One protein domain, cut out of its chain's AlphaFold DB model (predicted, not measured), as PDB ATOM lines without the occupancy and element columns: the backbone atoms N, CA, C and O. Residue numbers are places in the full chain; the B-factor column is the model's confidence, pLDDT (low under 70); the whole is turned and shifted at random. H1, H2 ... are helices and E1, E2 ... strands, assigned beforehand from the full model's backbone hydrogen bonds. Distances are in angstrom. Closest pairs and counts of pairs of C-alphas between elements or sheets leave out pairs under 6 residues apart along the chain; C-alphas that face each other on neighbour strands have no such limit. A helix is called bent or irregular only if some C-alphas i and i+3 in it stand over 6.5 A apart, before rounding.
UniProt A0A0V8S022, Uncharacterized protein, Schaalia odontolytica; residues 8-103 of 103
ATOM      1  N   LYS A   8     164.572 137.915  87.668       90.00
ATOM      2  CA  LYS A   8     163.633 136.809  87.496       90.00
ATOM      3  C   LYS A   8     163.656 135.853  88.692       90.00
ATOM      4  O   LYS A   8     162.586 135.521  89.190       90.00
ATOM      5  N   GLU A   9     164.838 135.446  89.149       92.06
ATOM      6  CA  GLU A   9     164.985 134.537  90.295       92.06
ATOM      7  C   GLU A   9     164.507 135.194  91.595       92.06
ATOM      8  O   GLU A   9     163.844 134.550  92.405       92.06
ATOM      9  N   ARG A  10     164.748 136.501  91.765       90.75
ATOM     10  CA  ARG A  10     164.210 137.269  92.902       90.75
ATOM     11  C   ARG A  10     162.685 137.302  92.904       90.75
ATOM     12  O   ARG A  10     162.081 137.067  93.946       90.75
ATOM     13  N   ASP A  11     162.065 137.575  91.755       93.19
ATOM     14  CA  ASP A  11     160.603 137.573  91.633       93.19
ATOM     15  C   ASP A  11     160.018 136.175  91.926       93.19
ATOM     16  O   ASP A  11     158.932 136.056  92.494       93.19
ATOM     17  N   GLU A  12     160.705 135.105  91.512       93.81
ATOM     18  CA  GLU A  12     160.285 133.718  91.754       93.81
ATOM     19  C   GLU A  12     160.399 133.329  93.232       93.81
ATOM     20  O   GLU A  12     159.454 132.758  93.789       93.81
ATOM     21  N   ALA A  13     161.498 133.703  93.889       94.06
ATOM     22  CA  ALA A  13     161.676 133.516  95.325       94.06
ATOM     23  C   ALA A  13     160.620 134.299  96.124       94.06
ATOM     24  O   ALA A  13     159.931 133.726  96.970       94.06
ATOM     25  N   ALA A  14     160.415 135.578  95.795       94.50
ATOM     26  CA  ALA A  14     159.416 136.425  96.446       94.50
ATOM     27  C   ALA A  14     157.995 135.867  96.279       94.50
ATOM     28  O   ALA A  14     157.246 135.762  97.251       94.50
ATOM     29  N   ALA A  15     157.628 135.443  95.064       95.50
ATOM     30  CA  ALA A  15     156.329 134.828  94.810       95.50
ATOM     31  C   ALA A  15     156.131 133.523  95.596       95.50
ATOM     32  O   ALA A  15     155.016 133.251  96.035       95.50
ATOM     33  N   SER A  16     157.190 132.734  95.791       95.62
ATOM     34  CA  SER A  16     157.140 131.490  96.570       95.62
ATOM     35  C   SER A  16     156.903 131.752  98.055       95.62
ATOM     36  O   SER A  16     156.012 131.138  98.643       95.62
ATOM     37  N   ILE A  17     157.626 132.713  98.636       95.62
ATOM     38  CA  ILE A  17     157.440 133.137 100.033       95.62
ATOM     39  C   ILE A  17     156.011 133.646 100.244       95.62
ATOM     40  O   ILE A  17     155.299 133.165 101.127       95.62
ATOM     41  N   LEU A  18     155.556 134.564  99.386       96.12
ATOM     42  CA  LEU A  18     154.216 135.141  99.481       96.12
ATOM     43  C   LEU A  18     153.123 134.088  99.289       96.12
ATOM     44  O   LEU A  18     152.162 134.067 100.045       96.12
ATOM     45  N   ALA A  19     153.260 133.172  98.326       94.94
ATOM     46  CA  ALA A  19     152.278 132.108  98.124       94.94
ATOM     47  C   ALA A  19     152.150 131.181  99.345       94.94
ATOM     48  O   ALA A  19     151.054 130.695  99.621       94.94
ATOM     49  N   GLY A  20     153.247 130.939 100.070       94.12
ATOM     50  CA  GLY A  20     153.225 130.186 101.322       94.12
ATOM     51  C   GLY A  20     152.410 130.893 102.401       94.12
ATOM     52  O   GLY A  20     151.504 130.292 102.976       94.12
ATOM     53  N   ARG A  21     152.682 132.182 102.626       94.00
ATOM     54  CA  ARG A  21     151.995 132.980 103.653       94.00
ATOM     55  C   ARG A  21     150.525 133.232 103.340       94.00
ATOM     56  O   ARG A  21     149.669 133.100 104.202       94.00
ATOM     57  N   LEU A  22     150.220 133.500 102.074       93.50
ATOM     58  CA  LEU A  22     148.870 133.821 101.625       93.50
ATOM     59  C   LEU A  22     147.944 132.602 101.545       93.50
ATOM     60  O   LEU A  22     146.756 132.783 101.312       93.50
ATOM     61  N   ARG A  23     148.433 131.366 101.706       87.88
ATOM     62  CA  ARG A  23     147.632 130.147 101.482       87.88
ATOM     63  C   ARG A  23     146.397 130.045 102.395       87.88
ATOM     64  O   ARG A  23     145.421 129.412 101.996       87.88
ATOM     65  N   GLY A  24     146.438 130.653 103.583       87.94
ATOM     66  CA  GLY A  24     145.299 130.723 104.508       87.94
ATOM     67  C   GLY A  24     144.222 131.721 104.077       87.94
ATOM     68  O   GLY A  24     143.038 131.421 104.177       87.94
ATOM     69  N   ASP A  25     144.633 132.848 103.492       91.44
ATOM     70  CA  ASP A  25     143.748 134.000 103.268       91.44
ATOM     71  C   ASP A  25     143.415 134.234 101.795       91.44
ATOM     72  O   ASP A  25     142.498 134.979 101.452       91.44
ATOM     73  N   VAL A  26     144.182 133.628 100.894       92.94
ATOM     74  CA  VAL A  26     144.092 133.818  99.451       92.94
ATOM     75  C   VAL A  26     144.135 132.471  98.755       92.94
ATOM     76  O   VAL A  26     145.047 131.661  98.927       92.94
ATOM     77  N   ARG A  27     143.172 132.258  97.864       93.38
ATOM     78  CA  ARG A  27     143.072 131.046  97.057       93.38
ATOM     79  C   ARG A  27     142.932 131.382  95.583       93.38
ATOM     80  O   ARG A  27     142.241 132.324  95.202       93.38
ATOM     81  N   PHE A  28     143.525 130.553  94.731       92.81
ATOM     82  CA  PHE A  28     143.340 130.626  93.286       92.81
ATOM     83  C   PHE A  28     142.756 129.313  92.751       92.81
ATOM     84  O   PHE A  28     143.416 128.280  92.762       92.81
ATOM     85  N   LYS A  29     141.505 129.332  92.274       90.38
ATOM     86  CA  LYS A  29     140.790 128.136  91.788       90.38
ATOM     87  C   LYS A  29     140.086 128.425  90.469       90.38
ATOM     88  O   LYS A  29     139.403 129.434  90.337       90.38
ATOM     89  N   GLY A  30     140.232 127.536  89.482       87.62
ATOM     90  CA  GLY A  30     139.497 127.643  88.212       87.62
ATOM     91  C   GLY A  30     139.714 128.976  87.483       87.62
ATOM     92  O   GLY A  30     138.790 129.499  86.871       87.62
ATOM     93  N   ARG A  31     140.926 129.544  87.584       88.88
ATOM     94  CA  ARG A  31     141.311 130.876  87.067       88.88
ATOM     95  C   ARG A  31     140.698 132.075  87.804       88.88
ATOM     96  O   ARG A  31     140.734 133.190  87.290       88.88
ATOM     97  N   ARG A  32     140.135 131.867  88.994       92.75
ATOM     98  CA  ARG A  32     139.533 132.915  89.822       92.75
ATOM     99  C   ARG A  32     140.257 133.016  91.154       92.75
ATOM    100  O   ARG A  32     140.659 132.004  91.725       92.75
ATOM    101  N   TRP A  33     140.393 134.245  91.628       94.44
ATOM    102  CA  TRP A  33     140.909 134.540  92.952       94.44
ATOM    103  C   TRP A  33     139.782 134.575  93.968       94.44
ATOM    104  O   TRP A  33     138.672 135.027  93.668       94.44
ATOM    105  N   TYR A  34     140.103 134.118  95.165       94.50
ATOM    106  CA  TYR A  34     139.241 134.160  96.323       94.50
ATOM    107  C   TYR A  34     140.039 134.673  97.513       94.50
ATOM    108  O   TYR A  34     141.217 134.341  97.644       94.50
ATOM    109  N   LEU A  35     139.393 135.471  98.351       94.75
ATOM    110  CA  LEU A  35     139.904 135.877  99.649       94.75
ATOM    111  C   LEU A  35     139.059 135.222 100.731       94.75
ATOM    112  O   LEU A  35     137.855 135.027 100.548       94.75
ATOM    113  N   TRP A  36     139.699 134.851 101.824       94.19
ATOM    114  CA  TRP A  36     139.004 134.420 103.015       94.19
ATOM    115  C   TRP A  36     138.357 135.638 103.681       94.19
ATOM    116  O   TRP A  36     138.994 136.678 103.839       94.19
ATOM    117  N   ASN A  37     137.068 135.534 103.995       91.44
ATOM    118  CA  ASN A  37     136.331 136.528 104.761       91.44
ATOM    119  C   ASN A  37     136.114 135.963 106.167       91.44
ATOM    120  O   ASN A  37     135.261 135.095 106.351       91.44
ATOM    121  N   ASP A  38     136.873 136.465 107.142       89.94
ATOM    122  CA  ASP A  38     136.775 136.028 108.538       89.94
ATOM    123  C   ASP A  38     135.414 136.337 109.168       89.94
ATOM    124  O   ASP A  38     134.904 135.541 109.952       89.94
ATOM    125  N   ALA A  39     134.785 137.457 108.794       91.88
ATOM    126  CA  ALA A  39     133.488 137.854 109.340       91.88
ATOM    127  C   ALA A  39     132.365 136.894 108.918       91.88
ATOM    128  O   ALA A  39     131.413 136.679 109.663       91.88
ATOM    129  N   GLU A  40     132.485 136.309 107.726       92.00
ATOM    130  CA  GLU A  40     131.482 135.407 107.156       92.00
ATOM    131  C   GLU A  40     131.938 133.941 107.108       92.00
ATOM    132  O   GLU A  40     131.208 133.083 106.608       92.00
ATOM    133  N   ASN A  41     133.138 133.649 107.624       93.75
ATOM    134  CA  ASN A  41     133.761 132.326 107.672       93.75
ATOM    135  C   ASN A  41     133.710 131.581 106.321       93.75
ATOM    136  O   ASN A  41     133.374 130.393 106.246       93.75
ATOM    137  N   ARG A  42     133.967 132.298 105.218       93.50
ATOM    138  CA  ARG A  42     133.843 131.749 103.860       93.50
ATOM    139  C   ARG A  42     134.808 132.379 102.866       93.50
ATOM    140  O   ARG A  42     135.293 133.490 103.034       93.50
ATOM    141  N   TRP A  43     135.013 131.671 101.757       94.25
ATOM    142  CA  TRP A  43     135.749 132.184 100.603       94.25
ATOM    143  C   TRP A  43     134.872 133.084  99.737       94.25
ATOM    144  O   TRP A  43     133.835 132.652  99.231       94.25
ATOM    145  N   GLU A  44     135.356 134.286  99.453       94.31
ATOM    146  CA  GLU A  44     134.692 135.247  98.582       94.31
ATOM    147  C   GLU A  44     135.505 135.524  97.336       94.31
ATOM    148  O   GLU A  44     136.729 135.628  97.365       94.31
ATOM    149  N   ARG A  45     134.819 135.643  96.202       93.50
ATOM    150  CA  ARG A  45     135.485 135.940  94.939       93.50
ATOM    151  C   ARG A  45     136.099 137.336  95.005       93.50
ATOM    152  O   ARG A  45     135.393 138.317  95.209       93.50
ATOM    153  N   ALA A  46     137.388 137.423  94.700       91.50
ATOM    154  CA  ALA A  46     138.125 138.674  94.693       91.50
ATOM    155  C   ALA A  46     138.586 139.059  93.286       91.50
ATOM    156  O   ALA A  46     138.872 138.217  92.428       91.50
ATOM    157  N   THR A  47     138.682 140.365  93.052       89.00
ATOM    158  CA  THR A  47     139.356 140.914  91.876       89.00
ATOM    159  C   THR A  47     140.829 141.145  92.193       89.00
ATOM    160  O   THR A  47     141.180 141.541  93.308       89.00
ATOM    161  N   VAL A  48     141.693 140.920  91.199       83.56
ATOM    162  CA  VAL A  48     143.140 141.135  91.346       83.56
ATOM    163  C   VAL A  48     143.427 142.580  91.741       83.56
ATOM    164  O   VAL A  48     144.026 142.821  92.783       83.56
ATOM    165  N   ALA A  49     142.908 143.528  90.955       75.44
ATOM    166  CA  ALA A  49     143.230 144.950  91.055       75.44
ATOM    167  C   ALA A  49     142.897 145.594  92.412       75.44
ATOM    168  O   ALA A  49     143.485 146.617  92.752       75.44
ATOM    169  N   ARG A  50     141.949 145.030  93.172       78.44
ATOM    170  CA  ARG A  50     141.488 145.623  94.433       78.44
ATOM    171  C   ARG A  50     141.773 144.741  95.640       78.44
ATOM    172  O   ARG A  50     142.402 145.213  96.577       78.44
ATOM    173  N   GLY A  51     141.306 143.494  95.626       86.62
ATOM    174  CA  GLY A  51     141.400 142.612  96.791       86.62
ATOM    175  C   GLY A  51     142.765 141.942  96.904       86.62
ATOM    176  O   GLY A  51     143.465 142.102  97.897       86.62
ATOM    177  N   VAL A  52     143.161 141.212  95.861       89.88
ATOM    178  CA  VAL A  52     144.355 140.351  95.909       89.88
ATOM    179  C   VAL A  52     145.632 141.178  96.013       89.88
ATOM    180  O   VAL A  52     146.457 140.910  96.878       89.88
ATOM    181  N   THR A  53     145.781 142.212  95.178       92.00
ATOM    182  CA  THR A  53     146.947 143.105  95.234       92.00
ATOM    183  C   THR A  53     147.078 143.764  96.604       92.00
ATOM    184  O   THR A  53     148.185 143.879  97.114       92.00
ATOM    185  N   ARG A  54     145.959 144.169  97.223       90.56
ATOM    186  CA  ARG A  54     145.974 144.764  98.560       90.56
ATOM    187  C   ARG A  54     146.476 143.773  99.611       90.56
ATOM    188  O   ARG A  54     147.407 144.120 100.324       90.56
ATOM    189  N   ARG A  55     145.927 142.553  99.656       93.31
ATOM    190  CA  ARG A  55     146.361 141.533 100.625       93.31
ATOM    191  C   ARG A  55     147.837 141.159 100.441       93.31
ATOM    192  O   ARG A  55     148.548 141.002 101.422       93.31
ATOM    193  N   ILE A  56     148.317 141.077  99.195       94.31
ATOM    194  CA  ILE A  56     149.746 140.855  98.906       94.31
ATOM    195  C   ILE A  56     150.608 141.995  99.468       94.31
ATOM    196  O   ILE A  56     151.652 141.730 100.053       94.31
ATOM    197  N   ILE A  57     150.193 143.255  99.296       94.56
ATOM    198  CA  ILE A  57     150.942 144.409  99.815       94.56
ATOM    199  C   ILE A  57     150.965 144.422 101.340       94.56
ATOM    200  O   ILE A  57     152.014 144.702 101.907       94.56
ATOM    201  N   GLU A  58     149.845 144.106 101.990       94.62
ATOM    202  CA  GLU A  58     149.784 143.974 103.451       94.62
ATOM    203  C   GLU A  58     150.801 142.926 103.934       94.62
ATOM    204  O   GLU A  58     151.612 143.213 104.807       94.62
ATOM    205  N   GLU A  59     150.882 141.770 103.268       96.00
ATOM    206  CA  GLU A  59     151.876 140.744 103.608       96.00
ATOM    207  C   GLU A  59     153.330 141.199 103.370       96.00
ATOM    208  O   GLU A  59     154.236 140.870 104.135       96.00
ATOM    209  N   ILE A  60     153.580 141.990 102.321       96.00
ATOM    210  CA  ILE A  60     154.903 142.584 102.064       96.00
ATOM    211  C   ILE A  60     155.267 143.594 103.158       96.00
ATOM    212  O   ILE A  60     156.422 143.649 103.581       96.00
ATOM    213  N   GLN A  61     154.307 144.389 103.630       96.88
ATOM    214  CA  GLN A  61     154.526 145.314 104.741       96.88
ATOM    215  C   GLN A  61     154.875 144.554 106.023       96.88
ATOM    216  O   GLN A  61     155.842 144.922 106.690       96.88
ATOM    217  N   ASP A  62     154.175 143.457 106.313       96.56
ATOM    218  CA  ASP A  62     154.465 142.597 107.464       96.56
ATOM    219  C   ASP A  62     155.868 141.977 107.378       96.56
ATOM    220  O   ASP A  62     156.603 141.961 108.367       96.56
ATOM    221  N   LEU A  63     156.290 141.534 106.189       96.50
ATOM    222  CA  LEU A  63     157.654 141.055 105.927       96.50
ATOM    223  C   LEU A  63     158.716 142.131 106.196       96.50
ATOM    224  O   LEU A  63     159.719 141.856 106.856       96.50
ATOM    225  N   ILE A  64     158.491 143.362 105.726       97.44
ATOM    226  CA  ILE A  64     159.394 144.496 105.978       97.44
ATOM    227  C   ILE A  64     159.489 144.773 107.479       97.44
ATOM    228  O   ILE A  64     160.589 144.920 108.010       97.44
ATOM    229  N   ILE A  65     158.347 144.825 108.167       97.56
ATOM    230  CA  ILE A  65     158.279 145.083 109.607       97.56
ATOM    231  C   ILE A  65     159.049 144.004 110.377       97.56
ATOM    232  O   ILE A  65     159.894 144.333 111.210       97.56
ATOM    233  N   GLN A  66     158.818 142.725 110.071       96.88
ATOM    234  CA  GLN A  66     159.530 141.604 110.694       96.88
ATOM    235  C   GLN A  66     161.044 141.690 110.469       96.88
ATOM    236  O   GLN A  66     161.806 141.555 111.428       96.88
ATOM    237  N   ALA A  67     161.481 141.979 109.240       97.00
ATOM    238  CA  ALA A  67     162.893 142.142 108.908       97.00
ATOM    239  C   ALA A  67     163.536 143.311 109.683       97.00
ATOM    240  O   ALA A  67     164.636 143.174 110.218       97.00
ATOM    241  N   VAL A  68     162.829 144.437 109.832       97.50
ATOM    242  CA  VAL A  68     163.287 145.575 110.648       97.50
ATOM    243  C   VAL A  68     163.390 145.204 112.128       97.50
ATOM    244  O   VAL A  68     164.389 145.550 112.761       97.50
ATOM    245  N   PHE A  69     162.412 144.478 112.682       97.75
ATOM    246  CA  PHE A  69     162.443 144.034 114.080       97.75
ATOM    247  C   PHE A  69     163.675 143.179 114.398       97.75
ATOM    248  O   PHE A  69     164.268 143.334 115.465       97.75
ATOM    249  N   VAL A  70     164.102 142.326 113.464       97.62
ATOM    250  CA  VAL A  70     165.318 141.504 113.607       97.62
ATOM    251  C   VAL A  70     166.593 142.205 113.119       97.62
ATOM    252  O   VAL A  70     167.650 141.583 113.063       97.62
ATOM    253  N   LYS A  71     166.518 143.504 112.790       97.38
ATOM    254  CA  LYS A  71     167.619 144.335 112.267       97.38
ATOM    255  C   LYS A  71     168.215 143.835 110.939       97.38
ATOM    256  O   LYS A  71     169.343 144.188 110.602       97.38
ATOM    257  N   ASN A  72     167.459 143.060 110.158       97.25
ATOM    258  CA  ASN A  72     167.832 142.654 108.803       97.25
ATOM    259  C   ASN A  72     167.390 143.712 107.777       97.25
ATOM    260  O   ASN A  72     166.391 143.565 107.070       97.25
ATOM    261  N   TYR A  73     168.128 144.821 107.714       94.50
ATOM    262  CA  TYR A  73     167.769 145.947 106.847       94.50
ATOM    263  C   TYR A  73     167.945 145.654 105.354       94.50
ATOM    264  O   TYR A  73     167.244 146.252 104.541       94.50
ATOM    265  N   GLU A  74     168.836 144.733 104.983       93.88
ATOM    266  CA  GLU A  74     169.013 144.319 103.588       93.88
ATOM    267  C   GLU A  74     167.772 143.588 103.071       93.88
ATOM    268  O   GLU A  74     167.269 143.899 101.989       93.88
ATOM    269  N   GLU A  75     167.225 142.671 103.871       92.88
ATOM    270  CA  GLU A  75     165.981 141.976 103.545       92.88
ATOM    271  C   GLU A  75     164.792 142.939 103.518       92.88
ATOM    272  O   GLU A  75     164.022 142.938 102.554       92.88
ATOM    273  N   ALA A  76     164.679 143.822 104.517       95.88
ATOM    274  CA  ALA A  76     163.652 144.860 104.530       95.88
ATOM    275  C   ALA A  76     163.714 145.713 103.254       95.88
ATOM    276  O   ALA A  76     162.700 145.913 102.584       95.88
ATOM    277  N   HIS A  77     164.915 146.159 102.869       93.75
ATOM    278  CA  HIS A  77     165.133 146.928 101.650       93.75
ATOM    279  C   HIS A  77     164.747 146.136 100.392       93.75
ATOM    280  O   HIS A  77     164.075 146.684  99.516       93.75
ATOM    281  N   ALA A  78     165.091 144.848 100.310       92.12
ATOM    282  CA  ALA A  78     164.744 144.003  99.169       92.12
ATOM    283  C   ALA A  78     163.223 143.908  98.947       92.12
ATOM    284  O   ALA A  78     162.766 143.956  97.801       92.12
ATOM    285  N   TRP A  79     162.439 143.840 100.027       94.88
ATOM    286  CA  TRP A  79     160.977 143.797  99.964       94.88
ATOM    287  C   TRP A  79     160.334 145.118  99.527       94.88
ATOM    288  O   TRP A  79     159.286 145.083  98.877       94.88
ATOM    289  N   THR A  80     160.960 146.275  99.792       93.31
ATOM    290  CA  THR A  80     160.390 147.594  99.428       93.31
ATOM    291  C   THR A  80     160.070 147.733  97.940       93.31
ATOM    292  O   THR A  80     159.133 148.440  97.573       93.31
ATOM    293  N   ARG A  81     160.785 146.999  97.078       89.69
ATOM    294  CA  ARG A  81     160.537 146.953  95.632       89.69
ATOM    295  C   ARG A  81     159.104 146.558  95.281       89.69
ATOM    296  O   ARG A  81     158.576 147.008  94.275       89.69
ATOM    297  N   TYR A  82     158.481 145.712  96.092       92.44
ATOM    298  CA  TYR A  82     157.151 145.176  95.819       92.44
ATOM    299  C   TYR A  82     156.030 145.969  96.510       92.44
ATOM    300  O   TYR A  82     154.890 145.515  96.543       92.44
ATOM    301  N   LEU A  83     156.321 147.162  97.042       92.12
ATOM    302  CA  LEU A  83     155.292 148.057  97.586       92.12
ATOM    303  C   LEU A  83     154.484 148.774  96.490       92.12
ATOM    304  O   LEU A  83     153.376 149.243  96.758       92.12
ATOM    305  N   ASP A  84     154.991 148.832  95.254       89.31
ATOM    306  CA  ASP A  84     154.224 149.340  94.117       89.31
ATOM    307  C   ASP A  84     153.178 148.307  93.659       89.31
ATOM    308  O   ASP A  84     153.486 147.184  93.245       89.31
ATOM    309  N   ARG A  85     151.908 148.726  93.672       85.56
ATOM    310  CA  ARG A  85     150.759 147.949  93.180       85.56
ATOM    311  C   ARG A  85     150.946 147.453  91.747       85.56
ATOM    312  O   ARG A  85     150.493 146.353  91.425       85.56
ATOM    313  N   SER A  86     151.587 148.250  90.899       86.12
ATOM    314  CA  SER A  86     151.840 147.929  89.495       86.12
ATOM    315  C   SER A  86     152.831 146.773  89.372       86.12
ATOM    316  O   SER A  86     152.592 145.833  88.608       86.12
ATOM    317  N   ASP A  87     153.893 146.780  90.180       85.06
ATOM    318  CA  ASP A  87     154.876 145.695  90.231       85.06
ATOM    319  C   ASP A  87     154.262 144.409  90.799       85.06
ATOM    320  O   ASP A  87     154.459 143.328  90.240       85.06
ATOM    321  N   VAL A  88     153.427 144.503  91.837       89.06
ATOM    322  CA  VAL A  88     152.690 143.340  92.365       89.06
ATOM    323  C   VAL A  88     151.787 142.725  91.294       89.06
ATOM    324  O   VAL A  88     151.760 141.502  91.115       89.06
ATOM    325  N   GLY A  89     151.048 143.559  90.562       85.56
ATOM    326  CA  GLY A  89     150.125 143.115  89.519       85.56
ATOM    327  C   GLY A  89     150.829 142.458  88.331       85.56
ATOM    328  O   GLY A  89     150.387 141.414  87.851       85.56
ATOM    329  N   THR A  90     151.935 143.043  87.874       88.00
ATOM    330  CA  THR A  90     152.640 142.605  86.658       88.00
ATOM    331  C   THR A  90     153.651 141.487  86.915       88.00
ATOM    332  O   THR A  90     153.791 140.592  86.082       88.00
ATOM    333  N   ARG A  91     154.324 141.487  88.072       89.56
ATOM    334  CA  ARG A  91     155.435 140.566  88.367       89.56
ATOM    335  C   ARG A  91     155.029 139.429  89.292       89.56
ATOM    336  O   ARG A  91     155.293 138.262  88.986       89.56
ATOM    337  N   LEU A  92     154.396 139.739  90.420       93.38
ATOM    338  CA  LEU A  92     154.165 138.753  91.479       93.38
ATOM    339  C   LEU A  92     152.877 137.963  91.267       93.38
ATOM    340  O   LEU A  92     152.886 136.734  91.326       93.38
ATOM    341  N   THR A  93     151.781 138.645  90.941       92.00
ATOM    342  CA  THR A  93     150.450 138.031  90.826       92.00
ATOM    343  C   THR A  93     150.422 136.833  89.862       92.00
ATOM    344  O   THR A  93     149.895 135.782  90.247       92.00
ATOM    345  N   PRO A  94     151.014 136.892  88.646       92.00
ATOM    346  CA  PRO A  94     151.028 135.739  87.746       92.00
ATOM    347  C   PRO A  94     151.792 134.540  88.322       92.00
ATOM    348  O   PRO A  94     151.342 133.400  88.177       92.00
ATOM    349  N   ARG A  95     152.917 134.782  89.008       94.12
ATOM    350  CA  ARG A  95     153.762 133.739  89.610       94.12
ATOM    351  C   ARG A  95     153.083 133.092  90.814       94.12
ATOM    352  O   ARG A  95     152.975 131.870  90.852       94.12
ATOM    353  N   ILE A  96     152.518 133.900  91.711       94.38
ATOM    354  CA  ILE A  96     151.739 133.425  92.864       94.38
ATOM    355  C   ILE A  96     150.551 132.583  92.382       94.38
ATOM    356  O   ILE A  96     150.344 131.475  92.868       94.38
ATOM    357  N   SER A  97     149.812 133.042  91.363       92.19
ATOM    358  CA  SER A  97     148.679 132.278  90.817       92.19
ATOM    359  C   SER A  97     149.083 130.904  90.271       92.19
ATOM    360  O   SER A  97     148.285 129.969  90.304       92.19
ATOM    361  N   ARG A  98     150.311 130.774  89.746       92.62
ATOM    362  CA  ARG A  98     150.848 129.509  89.232       92.62
ATOM    363  C   ARG A  98     151.156 128.552  90.378       92.62
ATOM    364  O   ARG A  98     150.764 127.394  90.296       92.62
ATOM    365  N   ILE A  99     151.781 129.056  91.440       93.25
ATOM    366  CA  ILE A  99     152.105 128.283  92.645       93.25
ATOM    367  C   ILE A  99     150.823 127.809  93.335       93.25
ATOM    368  O   ILE A  99     150.659 126.619  93.570       93.25
ATOM    369  N   LEU A 100     149.863 128.709  93.570       89.88
ATOM    370  CA  LEU A 100     148.591 128.378  94.225       89.88
ATOM    371  C   LEU A 100     147.676 127.471  93.386       89.88
ATOM    372  O   LEU A 100     146.740 126.890  93.924       89.88
ATOM    373  N   ARG A 101     147.907 127.362  92.073       87.62
ATOM    374  CA  ARG A 101     147.167 126.438  91.198       87.62
ATOM    375  C   ARG A 101     147.680 125.001  91.296       87.62
ATOM    376  O   ARG A 101     146.895 124.089  91.070       87.62
ATOM    377  N   GLY A 102     148.983 124.826  91.518       71.44
ATOM    378  CA  GLY A 102     149.655 123.522  91.549       71.44
ATOM    379  C   GLY A 102     149.959 122.997  92.953       71.44
ATOM    380  O   GLY A 102     150.640 121.982  93.058       71.44
ATOM    381  N   GLY A 103     149.516 123.707  93.995       54.16
ATOM    382  CA  GLY A 103     149.620 123.300  95.398       54.16
ATOM    383  C   GLY A 103     148.359 122.643  95.931       54.16
ATOM    384  O   GLY A 103     147.285 122.808  95.308       54.16
TER     385      GLY A 103
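Overview. This is residues 8 to 103 of the 103 residues of an uncharacterized protein of Schaalia odontolytica (UniProt A0A0V8S022). A small twisted sheet of three strands stands at one end of the domain, with one face covered by residues 48 to 56 of the long helix H2 and residues 96 to 102 of H4. H2 runs on away from the sheet and H3 folds back beside it as a helical hairpin, while H4 and H1 pack on each other and both cross H2. The printed part has 96 residues, with four named helices and three named strands in the order H1 E1 E2 E3 H2 H3 H4; the class is mostly helix. The sheet's order is E1 - E2 - E3, all antiparallel. The whole is compact, with a radius of gyration of the C-alphas of 13.3 A and spans of 37 by 31 by 23 A.

Along the chain. H1, residues 8 to 21, begins at C-alpha 8 at (163.633, 136.809, 87.496) and is 20.3 A from first to last C-alpha. E1, residues 26 to 29, measures 10.1 A, E2, residues 32 to 37, 15.7 A, and E3, residues 42 to 46, 12.3 A. H2, residues 48 to 69, is the longest helix at 30.0 A, from C-alpha 48 at (143.140, 141.135, 91.346) to C-alpha 69 at (162.443, 144.034, 114.080). It is irregular, but only just: C-alphas 49 and 52 are 6.8 A apart. H3, residues 73 to 83, is 15.7 A long and neither bent nor irregular, but only just, with C-alphas 78 and 81 6.2 A apart. H4, residues 85 to 102, is 24.5 A long, has a kink of 47 degrees near residue 92, and ends at C-alpha 102 at (149.655, 123.522, 91.549). It too is only just irregular, C-alphas 91 and 94 being 6.6 A apart.

Arrangement. H2 is the hub, touching H1, H3 and H4. E1, E2 and E3 form a meander, each strand the antiparallel neighbour of the one before. The sheet is only just strongly twisted, its C-alphas lying up to 4.1 A off its best plane. Between the hairpin strands E1 and E2, N 27 and O 34 are 2.9 A apart, within hydrogen-bond range; between the hairpin strands E2 and E3, N 35 and O 44 are 2.8 A apart, also within range. H2 and H4 are on the same face of this sheet, an arrangement of two layers, helices on one face. H2 lies over E2 and E3 at a height over the sheet of 12.0 A, and the closest C-alphas of E2 and H2, Trp 33 and Val 48, are 7.1 A apart. H4 has a height over the sheet of 10.7 A and lies over E1; its closest C-alpha pair with E1 is Leu 100 and Phe 28, 5.8 A. H2 and H4 touch, about perpendicular at 85 degrees, with the C-alphas of Thr 53 and Val 88 closest at 6.4 A. H1 touches H4 at a steep tilt of 66 degrees, the same way, with the C-alphas of Ala 15 and Ile 96 closest at 5.2 A. With residues 18 to 21 alone H1 touches H2, about perpendicular at 88 degrees, the closest C-alphas being Leu 18 and Ile 56, 7.3 A. H2 and H3, a helical hairpin, touch at a shallow tilt of 12 degrees, opposite ways, with the C-alphas of Ile 64 and Ala 76 closest at 4.5 A. H3 is apart from E1, E2 and E3. In H1 every O i to N i+4 pair is within hydrogen-bond range; the figures are 15 of 18 in H2, 4 of 7 in H3 and 11 of 14 in H4.

Size, cuts and confidence. The two C-alphas farthest apart are those of Gly 30 and Lys 71, 40.6 A. The printed part has no cut, and the links between its named elements are tight. The mean pLDDT of the printed part is 91.8, and residue 103, the chain's last, is the one printed residue under 70.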